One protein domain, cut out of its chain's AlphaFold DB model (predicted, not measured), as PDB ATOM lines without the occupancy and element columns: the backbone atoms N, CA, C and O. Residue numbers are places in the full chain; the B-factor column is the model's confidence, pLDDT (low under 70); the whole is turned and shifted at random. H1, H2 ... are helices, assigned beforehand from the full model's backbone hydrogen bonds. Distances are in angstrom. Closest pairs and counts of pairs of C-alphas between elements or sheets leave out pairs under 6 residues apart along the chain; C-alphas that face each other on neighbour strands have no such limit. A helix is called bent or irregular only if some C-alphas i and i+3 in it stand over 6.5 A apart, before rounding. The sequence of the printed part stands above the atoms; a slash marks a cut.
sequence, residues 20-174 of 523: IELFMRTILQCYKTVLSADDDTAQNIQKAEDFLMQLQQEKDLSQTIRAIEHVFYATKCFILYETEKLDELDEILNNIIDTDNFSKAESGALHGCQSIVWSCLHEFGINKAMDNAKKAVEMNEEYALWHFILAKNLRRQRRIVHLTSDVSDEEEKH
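This is residues 20 to 174 of the 523 residues of an uncharacterized protein of Harpegnathos saltator (UniProt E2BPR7). Two three-helix bundles sit side by side along the longest axis, each up and down, every helix running against the one before it: H1, H2 and H3 make one, and H5, H6 and H7 the other. H5 packs on H1 and H3 at steep tilts and joins the two; H4 folds back along H3, and the short H8 packs on H7 at the opposite end. The printed part has 155 residues with eight named helices, H1 to H8 in chain order, and no named strand; its class is all helix. It is compact, with a radius of gyration of the C-alphas of 16.6 A, yet elongated, spanning 54 by 33 by 25 A.

Begin with H1, residues 20 to 35, and H2, residues 41 to 56, a hairpin at a shallow tilt of 21 degrees; their closest C-alphas, Thr 33 and Thr 41, are 5.5 A apart. H3, residues 65 to 82, touches H2 at Gln 56 and Ile 65, the closest C-alphas, 6.6 A apart. With its residues 27 to 34 alone, H1 touches H3, running the same way at 10 degrees, a shallow tilt; the closest C-alphas are Val 34 and Ile 79, 6.5 A. H4, residues 86 to 95, touches H3, closest at the C-alphas of Cys 77 and Leu 89, 5.7 A. Look next at H5, residues 104 to 119, which with H3 is a hub, each touching four helices. Its closest C-alphas to H3 are Ala 67 and Glu 106, 5.2 A, at a steep tilt of 52 degrees; to H1 they are Met 24 and Val 117, 6.2 A, at a steep tilt of 60 degrees. H6, residues 122 to 139, runs opposite ways to H5, with Gly 108 and Ala 136 the closest C-alphas at 4.0 A. H7, residues 144 to 161, touches H6 at Ala 133 and Leu 150, the closest C-alphas, 5.0 A apart. H8, residues 169 to 174, touches H7 at a shallow tilt of 34 degrees, only just short of steep; C-alphas 151 and 171 are closest, at 4.8 A. In H1, H2, H3, H5, H7 and H8 every O i to N i+4 pair is within hydrogen-bond range; H4 has 4 of 6 and H6 has 12 of 14.

Find C-alpha 20 at (-5.871, -47.642, 51.794); from there H1 runs 23.0 A to C-alpha 35. H2 is 22.8 A long, H3 25.8 A, H5 22.2 A, H6 24.4 A and H7 26.3 A. H4 is irregular, with C-alphas 91 and 94 7.1 A apart; H6 is irregular too, with C-alphas 124 and 127 7.8 A apart and a kink of 34 degrees near residue 129. H5 begins at C-alpha 104, (-13.908, -60.977, 42.515), and H8 ends at C-alpha 174, (-22.605, -43.618, 45.550).

The two C-alphas farthest apart, Asp 87 and Asp 166, are 54.5 A apart. The printed part has no cut and no long link. Mean pLDDT of the printed part is 92.1; look at residues 162 to 164 for the values under 70.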
ATOM      1  N   ILE A  20      -6.275 -47.160  53.126       90.44
ATOM      2  CA  ILE A  20      -5.871 -47.642  51.794       90.44
ATOM      3  C   ILE A  20      -5.460 -46.479  50.880       90.44
ATOM      4  O   ILE A  20      -4.481 -46.598  50.150       90.44
ATOM      5  N   GLU A  21      -6.140 -45.328  50.935       89.88
ATOM      6  CA  GLU A  21      -5.725 -44.169  50.141       89.88
ATOM      7  C   GLU A  21      -4.358 -43.618  50.569       89.88
ATOM      8  O   GLU A  21      -3.538 -43.289  49.710       89.88
ATOM      9  N   LEU A  22      -4.084 -43.544  51.877       88.50
ATOM     10  CA  LEU A  22      -2.771 -43.146  52.402       88.50
ATOM     11  C   LEU A  22      -1.672 -44.127  51.981       88.50
ATOM     12  O   LEU A  22      -0.578 -43.713  51.586       88.50
ATOM     13  N   PHE A  23      -1.984 -45.421  52.018       93.06
ATOM     14  CA  PHE A  23      -1.083 -46.465  51.566       93.06
ATOM     15  C   PHE A  23      -0.749 -46.305  50.081       93.06
ATOM     16  O   PHE A  23       0.416 -46.168  49.726       93.06
ATOM     17  N   MET A  24      -1.762 -46.196  49.218       94.62
ATOM     18  CA  MET A  24      -1.574 -46.017  47.774       94.62
ATOM     19  C   MET A  24      -0.824 -44.726  47.419       94.62
ATOM     20  O   MET A  24      -0.019 -44.719  46.489       94.62
ATOM     21  N   ARG A  25      -1.026 -43.635  48.172       91.19
ATOM     22  CA  ARG A  25      -0.218 -42.409  48.029       91.19
ATOM     23  C   ARG A  25       1.255 -42.658  48.361       91.19
ATOM     24  O   ARG A  25       2.124 -42.159  47.653       91.19
ATOM     25  N   THR A  26       1.532 -43.454  49.394       91.88
ATOM     26  CA  THR A  26       2.902 -43.844  49.770       91.88
ATOM     27  C   THR A  26       3.538 -44.724  48.691       91.88
ATOM     28  O   THR A  26       4.666 -44.458  48.285       91.88
ATOM     29  N   ILE A  27       2.795 -45.692  48.141       94.50
ATOM     30  CA  ILE A  27       3.227 -46.519  46.999       94.50
ATOM     31  C   ILE A  27       3.589 -45.652  45.786       94.50
ATOM     32  O   ILE A  27       4.666 -45.802  45.212       94.50
ATOM     33  N   LEU A  28       2.732 -44.691  45.429       92.56
ATOM     34  CA  LEU A  28       3.006 -43.763  44.331       92.56
ATOM     35  C   LEU A  28       4.259 -42.912  44.591       92.56
ATOM     36  O   LEU A  28       5.008 -42.628  43.658       92.56
ATOM     37  N   GLN A  29       4.509 -42.511  45.838       90.44
ATOM     38  CA  GLN A  29       5.718 -41.768  46.192       90.44
ATOM     39  C   GLN A  29       6.985 -42.625  46.053       90.44
ATOM     40  O   GLN A  29       7.992 -42.131  45.544       90.44
ATOM     41  N   CYS A  30       6.930 -43.908  46.426       91.38
ATOM     42  CA  CYS A  30       8.030 -44.851  46.192       91.38
ATOM     43  C   CYS A  30       8.357 -44.943  44.694       91.38
ATOM     44  O   CYS A  30       9.509 -44.823  44.295       91.38
ATOM     45  N   TYR A  31       7.329 -45.061  43.849       90.25
ATOM     46  CA  TYR A  31       7.504 -45.097  42.396       90.25
ATOM     47  C   TYR A  31       8.139 -43.805  41.848       90.25
ATOM     48  O   TYR A  31       9.049 -43.851  41.024       90.25
ATOM     49  N   LYS A  32       7.688 -42.636  42.323       89.44
ATOM     50  CA  LYS A  32       8.220 -41.333  41.889       89.44
ATOM     51  C   LYS A  32       9.684 -41.127  42.276       89.44
ATOM     52  O   LYS A  32      10.437 -40.627  41.452       89.44
ATOM     53  N   THR A  33      10.058 -41.495  43.502       88.06
ATOM     54  CA  THR A  33      11.417 -41.272  44.031       88.06
ATOM     55  C   THR A  33      12.477 -42.066  43.275       88.06
ATOM     56  O   THR A  33      13.530 -41.513  42.961       88.06
ATOM     57  N   VAL A  34      12.158 -43.296  42.864       88.62
ATOM     58  CA  VAL A  34      13.028 -44.083  41.978       88.62
ATOM     59  C   VAL A  34      13.218 -43.410  40.628       88.62
ATOM     60  O   VAL A  34      14.348 -43.229  40.185       88.62
ATOM     61  N   LEU A  35      12.128 -42.973  39.989       85.31
ATOM     62  CA  LEU A  35      12.214 -42.326  38.678       85.31
ATOM     63  C   LEU A  35      12.973 -40.993  38.706       85.31
ATOM     64  O   LEU A  35      13.525 -40.586  37.686       85.31
ATOM     65  N   SER A  36      12.987 -40.296  39.844       86.31
ATOM     66  CA  SER A  36      13.734 -39.048  40.011       86.31
ATOM     67  C   SER A  36      15.173 -39.235  40.501       86.31
ATOM     68  O   SER A  36      15.855 -38.228  40.668       86.31
ATOM     69  N   ALA A  37      15.629 -40.477  40.723       80.19
ATOM     70  CA  ALA A  37      16.918 -40.799  41.344       80.19
ATOM     71  C   ALA A  37      17.132 -40.074  42.690       80.19
ATOM     72  O   ALA A  37      18.194 -39.508  42.943       80.19
ATOM     73  N   ASP A  38      16.087 -40.050  43.523       77.12
ATOM     74  CA  ASP A  38      16.102 -39.405  44.838       77.12
ATOM     75  C   ASP A  38      16.534 -40.391  45.943       77.12
ATOM     76  O   ASP A  38      16.137 -41.565  45.943       77.12
ATOM     77  N   ASP A  39      17.308 -39.899  46.915       77.25
ATOM     78  CA  ASP A  39      17.924 -40.702  47.984       77.25
ATOM     79  C   ASP A  39      16.891 -41.217  49.012       77.25
ATOM     80  O   ASP A  39      17.143 -42.181  49.738       77.25
ATOM     81  N   ASP A  40      15.682 -40.645  49.033       84.88
ATOM     82  CA  ASP A  40      14.611 -40.991  49.981       84.88
ATOM     83  C   ASP A  40      13.876 -42.310  49.652       84.88
ATOM     84  O   ASP A  40      12.963 -42.733  50.373       84.88
ATOM     85  N   THR A  41      14.254 -42.991  48.566       83.19
ATOM     86  CA  THR A  41      13.600 -44.219  48.077       83.19
ATOM     87  C   THR A  41      13.475 -45.292  49.169       83.19
ATOM     88  O   THR A  41      12.382 -45.810  49.413       83.19
ATOM     89  N   ALA A  42      14.566 -45.599  49.879       84.19
ATOM     90  CA  ALA A  42      14.577 -46.647  50.904       84.19
ATOM     91  C   ALA A  42      13.651 -46.321  52.091       84.19
ATOM     92  O   ALA A  42      12.931 -47.192  52.584       84.19
ATOM     93  N   GLN A  43      13.617 -45.054  52.515       87.75
ATOM     94  CA  GLN A  43      12.749 -44.601  53.602       87.75
ATOM     95  C   GLN A  43      11.266 -44.719  53.225       87.75
ATOM     96  O   GLN A  43      10.445 -45.123  54.052       87.75
ATOM     97  N   ASN A  44      10.912 -44.391  51.980       88.12
ATOM     98  CA  ASN A  44       9.535 -44.501  51.505       88.12
ATOM     99  C   ASN A  44       9.065 -45.960  51.414       88.12
ATOM    100  O   ASN A  44       7.929 -46.244  51.801       88.12
ATOM    101  N   ILE A  45       9.933 -46.884  50.984       90.94
ATOM    102  CA  ILE A  45       9.621 -48.323  50.969       90.94
ATOM    103  C   ILE A  45       9.385 -48.835  52.388       90.94
ATOM    104  O   ILE A  45       8.353 -49.456  52.628       90.94
ATOM    105  N   GLN A  46      10.272 -48.517  53.339       92.12
ATOM    106  CA  GLN A  46      10.097 -48.930  54.736       92.12
ATOM    107  C   GLN A  46       8.774 -48.405  55.306       92.12
ATOM    108  O   GLN A  46       8.013 -49.135  55.937       92.12
ATOM    109  N   LYS A  47       8.447 -47.140  55.021       92.00
ATOM    110  CA  LYS A  47       7.170 -46.552  55.427       92.00
ATOM    111  C   LYS A  47       5.977 -47.291  54.816       92.00
ATOM    112  O   LYS A  47       4.964 -47.452  55.493       92.00
ATOM    113  N   ALA A  48       6.062 -47.714  53.553       93.62
ATOM    114  CA  ALA A  48       5.020 -48.513  52.916       93.62
ATOM    115  C   ALA A  48       4.895 -49.904  53.563       93.62
ATOM    116  O   ALA A  48       3.774 -50.343  53.811       93.62
ATOM    117  N   GLU A  49       6.006 -50.563  53.900       94.56
ATOM    118  CA  GLU A  49       6.015 -51.851  54.613       94.56
ATOM    119  C   GLU A  49       5.329 -51.758  55.974       94.56
ATOM    120  O   GLU A  49       4.402 -52.521  56.253       94.56
ATOM    121  N   ASP A  50       5.709 -50.769  56.785       92.88
ATOM    122  CA  ASP A  50       5.113 -50.537  58.102       92.88
ATOM    123  C   ASP A  50       3.595 -50.313  57.996       92.88
ATOM    124  O   ASP A  50       2.817 -50.727  58.860       92.88
ATOM    125  N   PHE A  51       3.158 -49.653  56.922       91.88
ATOM    126  CA  PHE A  51       1.749 -49.396  56.655       91.88
ATOM    127  C   PHE A  51       1.009 -50.657  56.192       91.88
ATOM    128  O   PHE A  51      -0.110 -50.907  56.641       91.88
ATOM    129  N   LEU A  52       1.630 -51.480  55.342       94.12
ATOM    130  CA  LEU A  52       1.079 -52.769  54.923       94.12
ATOM    131  C   LEU A  52       0.885 -53.697  56.128       94.12
ATOM    132  O   LEU A  52      -0.186 -54.285  56.270       94.12
ATOM    133  N   MET A  53       1.861 -53.757  57.038       92.88
ATOM    134  CA  MET A  53       1.754 -54.534  58.277       92.88
ATOM    135  C   MET A  53       0.563 -54.100  59.140       92.88
ATOM    136  O   MET A  53      -0.097 -54.935  59.757       92.88
ATOM    137  N   GLN A  54       0.259 -52.799  59.181       90.75
ATOM    138  CA  GLN A  54      -0.925 -52.292  59.878       90.75
ATOM    139  C   GLN A  54      -2.222 -52.713  59.178       90.75
ATOM    140  O   GLN A  54      -3.162 -53.128  59.853       90.75
ATOM    141  N   LEU A  55      -2.269 -52.654  57.841       90.75
ATOM    142  CA  LEU A  55      -3.438 -53.070  57.057       90.75
ATOM    143  C   LEU A  55      -3.718 -54.574  57.192       90.75
ATOM    144  O   LEU A  55      -4.875 -54.968  57.299       90.75
ATOM    145  N   GLN A  56      -2.683 -55.415  57.261       90.88
ATOM    146  CA  GLN A  56      -2.827 -56.865  57.468       90.88
ATOM    147  C   GLN A  56      -3.502 -57.220  58.803       90.88
ATOM    148  O   GLN A  56      -4.101 -58.287  58.935       90.88
ATOM    149  N   GLN A  57      -3.435 -56.333  59.799       88.44
ATOM    150  CA  GLN A  57      -4.090 -56.523  61.096       88.44
ATOM    151  C   GLN A  57      -5.578 -56.122  61.078       88.44
ATOM    152  O   GLN A  57      -6.309 -56.409  62.032       88.44
ATOM    153  N   GLU A  58      -6.058 -55.474  60.012       85.31
ATOM    154  CA  GLU A  58      -7.445 -55.029  59.881       85.31
ATOM    155  C   GLU A  58      -8.354 -56.155  59.379       85.31
ATOM    156  O   GLU A  58      -8.279 -56.598  58.233       85.31
ATOM    157  N   LYS A  59      -9.291 -56.589  60.230       80.31
ATOM    158  CA  LYS A  59     -10.233 -57.675  59.902       80.31
ATOM    159  C   LYS A  59     -11.082 -57.385  58.658       80.31
ATOM    160  O   LYS A  59     -11.357 -58.301  57.879       80.31
ATOM    161  N   ASP A  60     -11.439 -56.120  58.452       77.81
ATOM    162  CA  ASP A  60     -12.307 -55.659  57.361       77.81
ATOM    163  C   ASP A  60     -11.618 -55.698  55.982       77.81
ATOM    164  O   ASP A  60     -12.277 -55.531  54.954       77.81
ATOM    165  N   LEU A  61     -10.300 -55.937  55.943       83.38
ATOM    166  CA  LEU A  61      -9.506 -56.064  54.715       83.38
ATOM    167  C   LEU A  61      -9.187 -57.514  54.347       83.38
ATOM    168  O   LEU A  61      -8.567 -57.760  53.318       83.38
ATOM    169  N   SER A  62      -9.619 -58.493  55.145       83.31
ATOM    170  CA  SER A  62      -9.268 -59.908  54.939       83.31
ATOM    171  C   SER A  62      -9.588 -60.439  53.533       83.31
ATOM    172  O   SER A  62      -8.835 -61.247  53.001       83.31
ATOM    173  N   GLN A  63     -10.660 -59.951  52.901       87.19
ATOM    174  CA  GLN A  63     -11.064 -60.355  51.548       87.19
ATOM    175  C   GLN A  63     -10.306 -59.634  50.422       87.19
ATOM    176  O   GLN A  63     -10.456 -59.999  49.261       87.19
ATOM    177  N   THR A  64      -9.538 -58.589  50.733       92.25
ATOM    178  CA  THR A  64      -8.872 -57.723  49.745       92.25
ATOM    179  C   THR A  64      -7.364 -57.607  49.965       92.25
ATOM    180  O   THR A  64      -6.658 -57.128  49.078       92.25
ATOM    181  N   ILE A  65      -6.850 -58.081  51.107       93.56
ATOM    182  CA  ILE A  65      -5.458 -57.893  51.528       93.56
ATOM    183  C   ILE A  65      -4.451 -58.467  50.530       93.56
ATOM    184  O   ILE A  65      -3.465 -57.805  50.234       93.56
ATOM    185  N   ARG A  66      -4.742 -59.620  49.913       94.88
ATOM    186  CA  ARG A  66      -3.868 -60.238  48.902       94.88
ATOM    187  C   ARG A  66      -3.659 -59.345  47.679       94.88
ATOM    188  O   ARG A  66      -2.553 -59.260  47.159       94.88
ATOM    189  N   ALA A  67      -4.695 -58.630  47.237       96.06
ATOM    190  CA  ALA A  67      -4.558 -57.673  46.140       96.06
ATOM    191  C   ALA A  67      -3.712 -56.455  46.550       96.06
ATOM    192  O   ALA A  67      -2.921 -55.954  45.754       96.06
ATOM    193  N   ILE A  68      -3.844 -56.000  47.799       95.31
ATOM    194  CA  ILE A  68      -3.056 -54.889  48.356       95.31
ATOM    195  C   ILE A  68      -1.575 -55.289  48.492       95.31
ATOM    196  O   ILE A  68      -0.695 -54.524  48.094       95.31
ATOM    197  N   GLU A  69      -1.298 -56.499  48.986       95.19
ATOM    198  CA  GLU A  69       0.040 -57.098  49.054       95.19
ATOM    199  C   GLU A  69       0.658 -57.239  47.665       95.19
ATOM    200  O   GLU A  69       1.803 -56.843  47.462       95.19
ATOM    201  N   HIS A  70      -0.109 -57.728  46.685       95.75
ATOM    202  CA  HIS A  70       0.344 -57.805  45.300       95.75
ATOM    203  C   HIS A  70       0.789 -56.431  44.778       95.75
ATOM    204  O   HIS A  70       1.880 -56.320  44.227       95.75
ATOM    205  N   VAL A  71      -0.004 -55.369  44.984       96.25
ATOM    206  CA  VAL A  71       0.363 -54.007  44.547       96.25
ATOM    207  C   VAL A  71       1.657 -53.534  45.217       96.25
ATOM    208  O   VAL A  71       2.516 -52.944  44.555       96.25
ATOM    209  N   PHE A  72       1.820 -53.809  46.513       96.31
ATOM    210  CA  PHE A  72       3.046 -53.497  47.243       96.31
ATOM    211  C   PHE A  72       4.259 -54.224  46.665       96.31
ATOM    212  O   PHE A  72       5.225 -53.574  46.262       96.31
ATOM    213  N   TYR A  73       4.204 -55.556  46.591       96.00
ATOM    214  CA  TYR A  73       5.327 -56.363  46.129       96.00
ATOM    215  C   TYR A  73       5.653 -56.084  44.665       96.00
ATOM    216  O   TYR A  73       6.830 -56.003  44.332       96.00
ATOM    217  N   ALA A  74       4.653 -55.850  43.807       95.31
ATOM    218  CA  ALA A  74       4.879 -55.467  42.413       95.31
ATOM    219  C   ALA A  74       5.642 -54.142  42.321       95.31
ATOM    220  O   ALA A  74       6.594 -54.019  41.549       95.31
ATOM    221  N   THR A  75       5.277 -53.170  43.162       94.75
ATOM    222  CA  THR A  75       5.998 -51.897  43.244       94.75
ATOM    223  C   THR A  75       7.417 -52.103  43.770       94.75
ATOM    224  O   THR A  75       8.360 -51.573  43.193       94.75
ATOM    225  N   LYS A  76       7.604 -52.902  44.827       94.81
ATOM    226  CA  LYS A  76       8.931 -53.192  45.386       94.81
ATOM    227  C   LYS A  76       9.831 -53.909  44.374       94.81
ATOM    228  O   LYS A  76      10.985 -53.525  44.232       94.81
ATOM    229  N   CYS A  77       9.298 -54.878  43.627       95.00
ATOM    230  CA  CYS A  77      10.020 -55.567  42.556       95.00
ATOM    231  C   CYS A  77      10.490 -54.585  41.477       95.00
ATOM    232  O   CYS A  77      11.655 -54.613  41.094       95.00
ATOM    233  N   PHE A  78       9.611 -53.681  41.030       93.75
ATOM    234  CA  PHE A  78       9.983 -52.627  40.083       93.75
ATOM    235  C   PHE A  78      11.142 -51.771  40.615       93.75
ATOM    236  O   PHE A  78      12.117 -51.548  39.910       93.75
ATOM    237  N   ILE A  79      11.075 -51.342  41.876       92.62
ATOM    238  CA  ILE A  79      12.126 -50.517  42.484       92.62
ATOM    239  C   ILE A  79      13.462 -51.272  42.562       92.62
ATOM    240  O   ILE A  79      14.501 -50.709  42.221       92.62
ATOM    241  N   LEU A  80      13.456 -52.536  42.995       93.25
ATOM    242  CA  LEU A  80      14.674 -53.353  43.063       93.25
ATOM    243  C   LEU A  80      15.285 -53.584  41.678       93.25
ATOM    244  O   LEU A  80      16.503 -53.536  41.536       93.25
ATOM    245  N   TYR A  81      14.443 -53.767  40.659       93.69
ATOM    246  CA  TYR A  81      14.880 -53.875  39.272       93.69
ATOM    247  C   TYR A  81      15.560 -52.587  38.783       93.69
ATOM    248  O   TYR A  81      16.693 -52.639  38.311       93.69
ATOM    249  N   GLU A  82      14.918 -51.428  38.957       92.00
ATOM    250  CA  GLU A  82      15.465 -50.125  38.539       92.00
ATOM    251  C   GLU A  82      16.732 -49.721  39.313       92.00
ATOM    252  O   GLU A  82      17.538 -48.936  38.822       92.00
ATOM    253  N   THR A  83      16.924 -50.255  40.523       90.19
ATOM    254  CA  THR A  83      18.113 -50.006  41.360       90.19
ATOM    255  C   THR A  83      19.185 -51.094  41.238       90.19
ATOM    256  O   THR A  83      20.134 -51.100  42.021       90.19
ATOM    257  N   GLU A  84      19.050 -52.002  40.266       92.56
ATOM    258  CA  GLU A  84      19.994 -53.093  39.963       92.56
ATOM    259  C   GLU A  84      20.256 -54.066  41.135       92.56
ATOM    260  O   GLU A  84      21.270 -54.763  41.183       92.56
ATOM    261  N   LYS A  85      19.315 -54.177  42.077       92.19
ATOM    262  CA  LYS A  85      19.379 -55.080  43.239       92.19
ATOM    263  C   LYS A  85      18.747 -56.438  42.933       92.19
ATOM    264  O   LYS A  85      17.732 -56.817  43.517       92.19
ATOM    265  N   LEU A  86      19.334 -57.161  41.982       94.00
ATOM    266  CA  LEU A  86      18.741 -58.386  41.431       94.00
ATOM    267  C   LEU A  86      18.645 -59.540  42.446       94.00
ATOM    268  O   LEU A  86      17.657 -60.266  42.426       94.00
ATOM    269  N   ASP A  87      19.600 -59.657  43.373       94.50
ATOM    270  CA  ASP A  87      19.562 -60.701  44.410       94.50
ATOM    271  C   ASP A  87      18.332 -60.539  45.326       94.50
ATOM    272  O   ASP A  87      17.590 -61.490  45.562       94.50
ATOM    273  N   GLU A  88      18.060 -59.311  45.790       93.31
ATOM    274  CA  GLU A  88      16.875 -59.003  46.609       93.31
ATOM    275  C   GLU A  88      15.569 -59.182  45.807       93.31
ATOM    276  O   GLU A  88      14.533 -59.542  46.370       93.31
ATOM    277  N   LEU A  89      15.597 -58.913  44.494       94.50
ATOM    278  CA  LEU A  89      14.443 -59.078  43.606       94.50
ATOM    279  C   LEU A  89      14.030 -60.550  43.504       94.50
ATOM    280  O   LEU A  89      12.846 -60.856  43.668       94.50
ATOM    281  N   ASP A  90      14.989 -61.446  43.268       94.00
ATOM    282  CA  ASP A  90      14.738 -62.883  43.140       94.00
ATOM    283  C   ASP A  90      14.129 -63.473  44.425       94.00
ATOM    284  O   ASP A  90      13.254 -64.342  44.360       94.00
ATOM    285  N   GLU A  91      14.517 -62.956  45.597       94.19
ATOM    286  CA  GLU A  91      13.954 -63.370  46.887       94.19
ATOM    287  C   GLU A  91      12.462 -63.028  47.025       94.19
ATOM    288  O   GLU A  91      11.688 -63.826  47.563       94.19
ATOM    289  N   ILE A  92      12.037 -61.856  46.540       94.75
ATOM    290  CA  ILE A  92      10.664 -61.369  46.737       94.75
ATOM    291  C   ILE A  92       9.727 -61.639  45.558       94.75
ATOM    292  O   ILE A  92       8.515 -61.487  45.714       94.75
ATOM    293  N   LEU A  93      10.248 -62.048  44.396       92.94
ATOM    294  CA  LEU A  93       9.454 -62.254  43.180       92.94
ATOM    295  C   LEU A  93       8.326 -63.278  43.388       92.94
ATOM    296  O   LEU A  93       7.222 -63.107  42.873       92.94
ATOM    297  N   ASN A  94       8.568 -64.295  44.219       91.06
ATOM    298  CA  ASN A  94       7.579 -65.322  44.566       91.06
ATOM    299  C   ASN A  94       6.382 -64.784  45.376       91.06
ATOM    300  O   ASN A  94       5.371 -65.475  45.493       91.06
ATOM    301  N   ASN A  95       6.468 -63.565  45.921       91.81
ATOM    302  CA  ASN A  95       5.354 -62.908  46.609       91.81
ATOM    303  C   ASN A  95       4.375 -62.233  45.633       91.81
ATOM    304  O   ASN A  95       3.293 -61.805  46.044       91.81
ATOM    305  N   ILE A  96       4.724 -62.125  44.344       92.81
ATOM    306  CA  ILE A  96       3.808 -61.639  43.312       92.81
ATOM    307  C   ILE A  96       2.757 -62.704  43.037       92.81
ATOM    308  O   ILE A  96       3.041 -63.807  42.577       92.81
ATOM    309  N   ILE A  97       1.508 -62.342  43.297       90.75
ATOM    310  CA  ILE A  97       0.370 -63.214  43.042       90.75
ATOM    311  C   ILE A  97      -0.074 -63.043  41.590       90.75
ATOM    312  O   ILE A  97      -0.258 -61.915  41.135       90.75
ATOM    313  N   ASP A  98      -0.288 -64.155  40.892       91.81
ATOM    314  CA  ASP A  98      -0.941 -64.156  39.585       91.81
ATOM    315  C   ASP A  98      -2.390 -63.657  39.717       91.81
ATOM    316  O   ASP A  98      -3.194 -64.218  40.472       91.81
ATOM    317  N   THR A  99      -2.711 -62.583  38.994       92.38
ATOM    318  CA  THR A  99      -4.010 -61.908  39.058       92.38
ATOM    319  C   THR A  99      -5.155 -62.775  38.547       92.38
ATOM    320  O   THR A  99      -6.295 -62.542  38.942       92.38
ATOM    321  N   ASP A 100      -4.881 -63.800  37.735       93.62
ATOM    322  CA  ASP A 100      -5.907 -64.751  37.283       93.62
ATOM    323  C   ASP A 100      -6.454 -65.602  38.446       93.62
ATOM    324  O   ASP A 100      -7.571 -66.118  38.384       93.62
ATOM    325  N   ASN A 101      -5.703 -65.691  39.549       94.31
ATOM    326  CA  ASN A 101      -6.108 -66.384  40.774       94.31
ATOM    327  C   ASN A 101      -6.842 -65.477  41.777       94.31
ATOM    328  O   ASN A 101      -7.112 -65.904  42.906       94.31
ATOM    329  N   PHE A 102      -7.133 -64.226  41.416       96.50
ATOM    330  CA  PHE A 102      -7.894 -63.324  42.273       96.50
ATOM    331  C   PHE A 102      -9.382 -63.672  42.265       96.50
ATOM    332  O   PHE A 102     -10.029 -63.836  41.230       96.50
ATOM    333  N   SER A 103      -9.960 -63.723  43.460       96.12
ATOM    334  CA  SER A 103     -11.401 -63.647  43.651       96.12
ATOM    335  C   SER A 103     -11.945 -62.318  43.122       96.12
ATOM    336  O   SER A 103     -11.219 -61.337  42.951       96.12
ATOM    337  N   LYS A 104     -13.265 -62.236  42.923       96.25
ATOM    338  CA  LYS A 104     -13.908 -60.977  42.515       96.25
ATOM    339  C   LYS A 104     -13.599 -59.823  43.473       96.25
ATOM    340  O   LYS A 104     -13.331 -58.719  43.016       96.25
ATOM    341  N   ALA A 105     -13.581 -60.078  44.783       96.00
ATOM    342  CA  ALA A 105     -13.262 -59.060  45.782       96.00
ATOM    343  C   ALA A 105     -11.817 -58.549  45.647       96.00
ATOM    344  O   ALA A 105     -11.592 -57.339  45.697       96.00
ATOM    345  N   GLU A 106     -10.858 -59.448  45.416       96.69
ATOM    346  CA  GLU A 106      -9.447 -59.111  45.194       96.69
ATOM    347  C   GLU A 106      -9.251 -58.345  43.875       96.69
ATOM    348  O   GLU A 106      -8.602 -57.300  43.863       96.69
ATOM    349  N   SER A 107      -9.892 -58.773  42.785       97.06
ATOM    350  CA  SER A 107      -9.883 -58.047  41.506       97.06
ATOM    351  C   SER A 107     -10.523 -56.661  41.621       97.06
ATOM    352  O   SER A 107     -10.000 -55.677  41.094       97.06
ATOM    353  N   GLY A 108     -11.624 -56.552  42.370       97.12
ATOM    354  CA  GLY A 108     -12.238 -55.271  42.708       97.12
ATOM    355  C   GLY A 108     -11.289 -54.369  43.498       97.12
ATOM    356  O   GLY A 108     -11.172 -53.183  43.195       97.12
ATOM    357  N   ALA A 109     -10.544 -54.929  44.453       96.69
ATOM    358  CA  ALA A 109      -9.548 -54.192  45.221       96.69
ATOM    359  C   ALA A 109      -8.350 -53.734  44.386       96.69
ATOM    360  O   ALA A 109      -7.886 -52.608  44.575       96.69
ATOM    361  N   LEU A 110      -7.893 -54.541  43.425       97.50
ATOM    362  CA  LEU A 110      -6.855 -54.138  42.476       97.50
ATOM    363  C   LEU A 110      -7.306 -52.917  41.657       97.50
ATOM    364  O   LEU A 110      -6.583 -51.920  41.582       97.50
ATOM    365  N   HIS A 111      -8.529 -52.942  41.120       98.31
ATOM    366  CA  HIS A 111      -9.112 -51.784  40.437       98.31
ATOM    367  C   HIS A 111      -9.302 -50.582  41.375       98.31
ATOM    368  O   HIS A 111      -9.022 -49.446  40.991       98.31
ATOM    369  N   GLY A 112      -9.705 -50.806  42.626       97.19
ATOM    370  CA  GLY A 112      -9.789 -49.760  43.646       97.19
ATOM    371  C   GLY A 112      -8.440 -49.075  43.895       97.19
ATOM    372  O   GLY A 112      -8.353 -47.847  43.876       97.19
ATOM    373  N   CYS A 113      -7.367 -49.857  44.034       96.75
ATOM    374  CA  CYS A 113      -5.997 -49.357  44.182       96.75
ATOM    375  C   CYS A 113      -5.567 -48.525  42.964       96.75
ATOM    376  O   CYS A 113      -5.103 -47.393  43.113       96.75
ATOM    377  N   GLN A 114      -5.803 -49.037  41.751       97.00
ATOM    378  CA  GLN A 114      -5.541 -48.305  40.508       97.00
ATOM    379  C   GLN A 114      -6.307 -46.979  40.461       97.00
ATOM    380  O   GLN A 114      -5.736 -45.949  40.099       97.00
ATOM    381  N   SER A 115      -7.585 -46.986  40.848       97.50
ATOM    382  CA  SER A 115      -8.413 -45.783  40.892       97.50
ATOM    383  C   SER A 115      -7.791 -44.700  41.769       97.50
ATOM    384  O   SER A 115      -7.662 -43.556  41.333       97.50
ATOM    385  N   ILE A 116      -7.352 -45.065  42.975       95.56
ATOM    386  CA  ILE A 116      -6.739 -44.134  43.924       95.56
ATOM    387  C   ILE A 116      -5.446 -43.540  43.357       95.56
ATOM    388  O   ILE A 116      -5.245 -42.326  43.429       95.56
ATOM    389  N   VAL A 117      -4.582 -44.365  42.760       94.81
ATOM    390  CA  VAL A 117      -3.321 -43.894  42.166       94.81
ATOM    391  C   VAL A 117      -3.589 -42.928  41.009       94.81
ATOM    392  O   VAL A 117      -3.025 -41.835  40.986       94.81
ATOM    393  N   TRP A 118      -4.510 -43.261  40.097       95.56
ATOM    394  CA  TRP A 118      -4.920 -42.346  39.022       95.56
ATOM    395  C   TRP A 118      -5.520 -41.048  39.569       95.56
ATOM    396  O   TRP A 118      -5.258 -39.970  39.039       95.56
ATOM    397  N   SER A 119      -6.272 -41.131  40.664       92.69
ATOM    398  CA  SER A 119      -6.878 -39.981  41.337       92.69
ATOM    399  C   SER A 119      -5.831 -38.989  41.872       92.69
ATOM    400  O   SER A 119      -6.095 -37.788  41.928       92.69
ATOM    401  N   CYS A 120      -4.619 -39.457  42.198       89.88
ATOM    402  CA  CYS A 120      -3.496 -38.614  42.626       89.88
ATOM    403  C   CYS A 120      -2.862 -37.801  41.483       89.88
ATOM    404  O   CYS A 120      -2.009 -36.955  41.736       89.88
ATOM    405  N   LEU A 121      -3.247 -38.051  40.226       87.75
ATOM    406  CA  LEU A 121      -2.794 -37.288  39.055       87.75
ATOM    407  C   LEU A 121      -3.799 -36.196  38.636       87.75
ATOM    408  O   LEU A 121      -3.697 -35.650  37.537       87.75
ATOM    409  N   HIS A 122      -4.767 -35.883  39.506       86.38
ATOM    410  CA  HIS A 122      -5.769 -34.826  39.336       86.38
ATOM    411  C   HIS A 122      -6.445 -34.858  37.952       86.38
ATOM    412  O   HIS A 122      -6.967 -35.894  37.540       86.38
ATOM    413  N   GLU A 123      -6.447 -33.731  37.232       83.62
ATOM    414  CA  GLU A 123      -7.113 -33.558  35.936       83.62
ATOM    415  C   GLU A 123      -6.651 -34.577  34.883       83.62
ATOM    416  O   GLU A 123      -7.462 -35.043  34.087       83.62
ATOM    417  N   PHE A 124      -5.379 -34.992  34.911       88.44
ATOM    418  CA  PHE A 124      -4.829 -35.945  33.941       88.44
ATOM    419  C   PHE A 124      -5.286 -37.386  34.189       88.44
ATOM    420  O   PHE A 124      -5.384 -38.180  33.253       88.44
ATOM    421  N   GLY A 125      -5.543 -37.743  35.450       93.19
ATOM    422  CA  GLY A 125      -5.888 -39.108  35.844       93.19
ATOM    423  C   GLY A 125      -7.375 -39.348  36.088       93.19
ATOM    424  O   GLY A 125      -7.786 -40.505  36.169       93.19
ATOM    425  N   ILE A 126      -8.196 -38.295  36.184       93.81
ATOM    426  CA  ILE A 126      -9.554 -38.399  36.736       93.81
ATOM    427  C   ILE A 126     -10.465 -39.380  35.985       93.81
ATOM    428  O   ILE A 126     -11.170 -40.158  36.622       93.81
ATOM    429  N   ASN A 127     -10.401 -39.424  34.650       95.19
ATOM    430  CA  ASN A 127     -11.230 -40.344  33.861       95.19
ATOM    431  C   ASN A 127     -10.846 -41.808  34.133       95.19
ATOM    432  O   ASN A 127     -11.706 -42.628  34.442       95.19
ATOM    433  N   LYS A 128      -9.542 -42.121  34.143       97.81
ATOM    434  CA  LYS A 128      -9.052 -43.466  34.492       97.81
ATOM    435  C   LYS A 128      -9.360 -43.827  35.943       97.81
ATOM    436  O   LYS A 128      -9.636 -44.990  36.238       97.81
ATOM    437  N   ALA A 129      -9.313 -42.851  36.851       97.38
ATOM    438  CA  ALA A 129      -9.682 -43.052  38.245       97.38
ATOM    439  C   ALA A 129     -11.155 -43.469  38.364       97.38
ATOM    440  O   ALA A 129     -11.471 -44.422  39.076       97.38
ATOM    441  N   MET A 130     -12.048 -42.804  37.629       97.62
ATOM    442  CA  MET A 130     -13.468 -43.143  37.593       97.62
ATOM    443  C   MET A 130     -13.729 -44.516  36.975       97.62
ATOM    444  O   MET A 130     -14.429 -45.312  37.593       97.62
ATOM    445  N   ASP A 131     -13.135 -44.825  35.821       98.31
ATOM    446  CA  ASP A 131     -13.340 -46.112  35.143       98.31
ATOM    447  C   ASP A 131     -12.935 -47.293  36.033       98.31
ATOM    448  O   ASP A 131     -13.661 -48.278  36.153       98.31
ATOM    449  N   ASN A 132     -11.792 -47.181  36.718       98.56
ATOM    450  CA  ASN A 132     -11.347 -48.212  37.652       98.56
ATOM    451  C   ASN A 132     -12.216 -48.266  38.919       98.56
ATOM    452  O   ASN A 132     -12.498 -49.356  39.406       98.56
ATOM    453  N   ALA A 133     -12.699 -47.130  39.434       98.31
ATOM    454  CA  ALA A 133     -13.624 -47.139  40.569       98.31
ATOM    455  C   ALA A 133     -14.964 -47.807  40.218       98.31
ATOM    456  O   ALA A 133     -15.510 -48.534  41.044       98.31
ATOM    457  N   LYS A 134     -15.473 -47.609  38.993       98.56
ATOM    458  CA  LYS A 134     -16.680 -48.291  38.497       98.56
ATOM    459  C   LYS A 134     -16.477 -49.803  38.452       98.56
ATOM    460  O   LYS A 134     -17.263 -50.525  39.053       98.56
ATOM    461  N   LYS A 135     -15.363 -50.270  37.877       98.50
ATOM    462  CA  LYS A 135     -15.001 -51.700  37.886       98.50
ATOM    463  C   LYS A 135     -14.857 -52.262  39.301       98.50
ATOM    464  O   LYS A 135     -15.299 -53.372  39.565       98.50
ATOM    465  N   ALA A 136     -14.259 -51.504  40.222       98.12
ATOM    466  CA  ALA A 136     -14.127 -51.920  41.617       98.12
ATOM    467  C   ALA A 136     -15.496 -52.140  42.282       98.12
ATOM    468  O   ALA A 136     -15.687 -53.139  42.974       98.12
ATOM    469  N   VAL A 137     -16.453 -51.241  42.023       98.19
ATOM    470  CA  VAL A 137     -17.843 -51.371  42.481       98.19
ATOM    471  C   VAL A 137     -18.536 -52.570  41.831       98.19
ATOM    472  O   VAL A 137     -19.114 -53.372  42.548       98.19
ATOM    473  N   GLU A 138     -18.443 -52.738  40.510       98.00
ATOM    474  CA  GLU A 138     -19.055 -53.868  39.782       98.00
ATOM    475  C   GLU A 138     -18.565 -55.236  40.284       98.00
ATOM    476  O   GLU A 138     -19.306 -56.219  40.290       98.00
ATOM    477  N   MET A 139     -17.305 -55.312  40.715       97.00
ATOM    478  CA  MET A 139     -16.706 -56.542  41.235       97.00
ATOM    479  C   MET A 139     -17.067 -56.816  42.701       97.00
ATOM    480  O   MET A 139     -17.041 -57.976  43.123       97.00
ATOM    481  N   ASN A 140     -17.378 -55.777  43.485       94.31
ATOM    482  CA  ASN A 140     -17.705 -55.887  44.906       94.31
ATOM    483  C   ASN A 140     -18.625 -54.738  45.369       94.31
ATOM    484  O   ASN A 140     -18.180 -53.775  45.999       94.31
ATOM    485  N   GLU A 141     -19.916 -54.860  45.054       94.25
ATOM    486  CA  GLU A 141     -20.932 -53.828  45.314       94.25
ATOM    487  C   GLU A 141     -21.194 -53.599  46.811       94.25
ATOM    488  O   GLU A 141     -21.596 -52.516  47.222       94.25
ATOM    489  N   GLU A 142     -20.941 -54.595  47.658       92.56
ATOM    490  CA  GLU A 142     -21.189 -54.490  49.101       92.56
ATOM    491  C   GLU A 142     -20.061 -53.756  49.843       92.56
ATOM    492  O   GLU A 142     -20.177 -53.466  51.035       92.56
ATOM    493  N   TYR A 143     -18.964 -53.415  49.160       93.12
ATOM    494  CA  TYR A 143     -17.818 -52.776  49.790       93.12
ATOM    495  C   TYR A 143     -17.911 -51.248  49.742       93.12
ATOM    496  O   TYR A 143     -17.605 -50.597  48.738       93.12
ATOM    497  N   ALA A 144     -18.285 -50.655  50.880       94.81
ATOM    498  CA  ALA A 144     -18.530 -49.217  51.032       94.81
ATOM    499  C   ALA A 144     -17.405 -48.318  50.491       94.81
ATOM    500  O   ALA A 144     -17.675 -47.239  49.956       94.81
ATOM    501  N   LEU A 145     -16.145 -48.751  50.619       94.06
ATOM    502  CA  LEU A 145     -14.998 -47.966  50.174       94.06
ATOM    503  C   LEU A 145     -15.018 -47.721  48.659       94.06
ATOM    504  O   LEU A 145     -14.711 -46.611  48.235       94.06
ATOM    505  N   TRP A 146     -15.407 -48.694  47.833       96.19
ATOM    506  CA  TRP A 146     -15.389 -48.511  46.375       96.19
ATOM    507  C   TRP A 146     -16.456 -47.528  45.912       96.19
ATOM    508  O   TRP A 146     -16.174 -46.659  45.085       96.19
ATOM    509  N   HIS A 147     -17.633 -47.563  46.535       98.00
ATOM    510  CA  HIS A 147     -18.639 -46.524  46.351       98.00
ATOM    511  C   HIS A 147     -18.130 -45.144  46.780       98.00
ATOM    512  O   HIS A 147     -18.314 -44.167  46.054       98.00
ATOM    513  N   PHE A 148     -17.434 -45.055  47.916       96.88
ATOM    514  CA  PHE A 148     -16.866 -43.797  48.396       96.88
ATOM    515  C   PHE A 148     -15.818 -43.219  47.434       96.88
ATOM    516  O   PHE A 148     -15.883 -42.036  47.099       96.88
ATOM    517  N   ILE A 149     -14.880 -44.041  46.952       96.12
ATOM    518  CA  ILE A 149     -13.846 -43.624  45.991       96.12
ATOM    519  C   ILE A 149     -14.476 -43.184  44.665       96.12
ATOM    520  O   ILE A 149     -14.109 -42.134  44.133       96.12
ATOM    521  N   LEU A 150     -15.464 -43.928  44.155       97.94
ATOM    522  CA  LEU A 150     -16.194 -43.546  42.946       97.94
ATOM    523  C   LEU A 150     -16.890 -42.190  43.118       97.94
ATOM    524  O   LEU A 150     -16.705 -41.295  42.292       97.94
ATOM    525  N   ALA A 151     -17.627 -42.004  44.216       97.44
ATOM    526  CA  ALA A 151     -18.326 -40.757  44.511       97.44
ATOM    527  C   ALA A 151     -17.364 -39.564  44.656       97.44
ATOM    528  O   ALA A 151     -17.629 -38.476  44.138       97.44
ATOM    529  N   LYS A 152     -16.204 -39.765  45.299       94.75
ATOM    530  CA  LYS A 152     -15.141 -38.751  45.381       94.75
ATOM    531  C   LYS A 152     -14.613 -38.364  44.004       94.75
ATOM    532  O   LYS A 152     -14.518 -37.174  43.713       94.75
ATOM    533  N   ASN A 153     -14.310 -39.338  43.148       95.75
ATOM    534  CA  ASN A 153     -13.808 -39.066  41.802       95.75
ATOM    535  C   ASN A 153     -14.857 -38.346  40.934       95.75
ATOM    536  O   ASN A 153     -14.523 -37.355  40.289       95.75
ATOM    537  N   LEU A 154     -16.130 -38.757  40.993       96.00
ATOM    538  CA  LEU A 154     -17.243 -38.065  40.326       96.00
ATOM    539  C   LEU A 154     -17.338 -36.600  40.770       96.00
ATOM    540  O   LEU A 154     -17.395 -35.683  39.950       96.00
ATOM    541  N   ARG A 155     -17.261 -36.366  42.083       94.00
ATOM    542  CA  ARG A 155     -17.276 -35.021  42.658       94.00
ATOM    543  C   ARG A 155     -16.084 -34.174  42.223       94.00
ATOM    544  O   ARG A 155     -16.252 -32.985  41.945       94.00
ATOM    545  N   ARG A 156     -14.878 -34.748  42.165       90.69
ATOM    546  CA  ARG A 156     -13.691 -34.043  41.662       90.69
ATOM    547  C   ARG A 156     -13.843 -33.695  40.184       90.69
ATOM    548  O   ARG A 156     -13.642 -32.536  39.841       90.69
ATOM    549  N   GLN A 157     -14.288 -34.630  39.341       91.56
ATOM    550  CA  GLN A 157     -14.557 -34.368  37.922       91.56
ATOM    551  C   GLN A 157     -15.563 -33.222  37.747       91.56
ATOM    552  O   GLN A 157     -15.300 -32.271  37.009       91.56
ATOM    553  N   ARG A 158     -16.670 -33.255  38.501       90.25
ATOM    554  CA  ARG A 158     -17.668 -32.180  38.522       90.25
ATOM    555  C   ARG A 158     -17.032 -30.824  38.832       90.25
ATOM    556  O   ARG A 158     -17.323 -29.840  38.153       90.25
ATOM    557  N   ARG A 159     -16.160 -30.772  39.842       85.75
ATOM    558  CA  ARG A 159     -15.506 -29.542  40.311       85.75
ATOM    559  C   ARG A 159     -14.405 -29.031  39.384       85.75
ATOM    560  O   ARG A 159     -14.242 -27.816  39.323       85.75
ATOM    561  N   ILE A 160     -13.714 -29.918  38.663       79.88
ATOM    562  CA  ILE A 160     -12.754 -29.560  37.605       79.88
ATOM    563  C   ILE A 160     -13.478 -28.807  36.486       79.88
ATOM    564  O   ILE A 160     -13.029 -27.742  36.074       79.88
ATOM    565  N   VAL A 161     -14.634 -29.317  36.039       74.44
ATOM    566  CA  VAL A 161     -15.452 -28.625  35.030       74.44
ATOM    567  C   VAL A 161     -15.968 -27.299  35.589       74.44
ATOM    568  O   VAL A 161     -15.835 -26.257  34.956       74.44
ATOM    569  N   HIS A 162     -16.568 -27.331  36.782       69.38
ATOM    570  CA  HIS A 162     -16.999 -26.135  37.498       69.38
ATOM    571  C   HIS A 162     -17.277 -26.447  38.976       69.38
ATOM    572  O   HIS A 162     -18.123 -27.275  39.309       69.38
ATOM    573  N   LEU A 163     -16.681 -25.676  39.892       67.75
ATOM    574  CA  LEU A 163     -16.861 -25.827  41.350       67.75
ATOM    575  C   LEU A 163     -18.315 -25.755  41.843       67.75
ATOM    576  O   LEU A 163     -18.643 -26.246  42.920       67.75
ATOM    577  N   THR A 164     -19.187 -25.150  41.044       68.12
ATOM    578  CA  THR A 164     -20.620 -24.970  41.302       68.12
ATOM    579  C   THR A 164     -21.470 -25.744  40.292       68.12
ATOM    580  O   THR A 164     -22.573 -25.336  39.951       68.12
ATOM    581  N   SER A 165     -20.970 -26.813  39.686       78.88
ATOM    582  CA  SER A 165     -21.833 -27.696  38.896       78.88
ATOM    583  C   SER A 165     -22.796 -28.457  39.805       78.88
ATOM    584  O   SER A 165     -22.490 -28.689  40.980       78.88
ATOM    585  N   ASP A 166     -23.970 -28.805  39.281       88.06
ATOM    586  CA  ASP A 166     -24.968 -29.564  40.035       88.06
ATOM    587  C   ASP A 166     -24.462 -30.977  40.320       88.06
ATOM    588  O   ASP A 166     -23.788 -31.582  39.487       88.06
ATOM    589  N   VAL A 167     -24.760 -31.475  41.519       93.88
ATOM    590  CA  VAL A 167     -24.453 -32.852  41.924       93.88
ATOM    591  C   VAL A 167     -25.214 -33.810  41.006       93.88
ATOM    592  O   VAL A 167     -26.419 -33.639  40.832       93.88
ATOM    593  N   SER A 168     -24.521 -34.789  40.420       94.94
ATOM    594  CA  SER A 168     -25.157 -35.802  39.573       94.94
ATOM    595  C   SER A 168     -25.841 -36.886  40.407       94.94
ATOM    596  O   SER A 168     -25.419 -37.175  41.529       94.94
ATOM    597  N   ASP A 169     -26.852 -37.541  39.831       96.62
ATOM    598  CA  ASP A 169     -27.538 -38.666  40.481       96.62
ATOM    599  C   ASP A 169     -26.567 -39.821  40.796       96.62
ATOM    600  O   ASP A 169     -26.698 -40.485  41.821       96.62
ATOM    601  N   GLU A 170     -25.554 -40.036  39.945       97.44
ATOM    602  CA  GLU A 170     -24.507 -41.047  40.160       97.44
ATOM    603  C   GLU A 170     -23.609 -40.688  41.363       97.44
ATOM    604  O   GLU A 170     -23.342 -41.547  42.205       97.44
ATOM    605  N   GLU A 171     -23.189 -39.419  41.497       97.69
ATOM    606  CA  GLU A 171     -22.411 -38.933  42.653       97.69
ATOM    607  C   GLU A 171     -23.204 -39.100  43.955       97.69
ATOM    608  O   GLU A 171     -22.683 -39.622  44.944       97.69
ATOM    609  N   GLU A 172     -24.472 -38.681  43.953       97.69
ATOM    610  CA  GLU A 172     -25.349 -38.778  45.120       97.69
ATOM    611  C   GLU A 172     -25.576 -40.230  45.543       97.69
ATOM    612  O   GLU A 172     -25.348 -40.561  46.709       97.69
ATOM    613  N   LYS A 173     -25.948 -41.096  44.589       98.12
ATOM    614  CA  LYS A 173     -26.190 -42.523  44.825       98.12
ATOM    615  C   LYS A 173     -24.996 -43.182  45.506       98.12
ATOM    616  O   LYS A 173     -25.167 -43.916  46.476       98.12
ATOM    617  N   HIS A 174     -23.783 -42.942  45.015       98.50
ATOM    618  CA  HIS A 174     -22.605 -43.618  45.550       98.50
ATOM    619  C   HIS A 174     -22.146 -43.070  46.906       98.50
ATOM    620  O   HIS A 174     -21.717 -43.861  47.747       98.50
TER     621      HIS A 174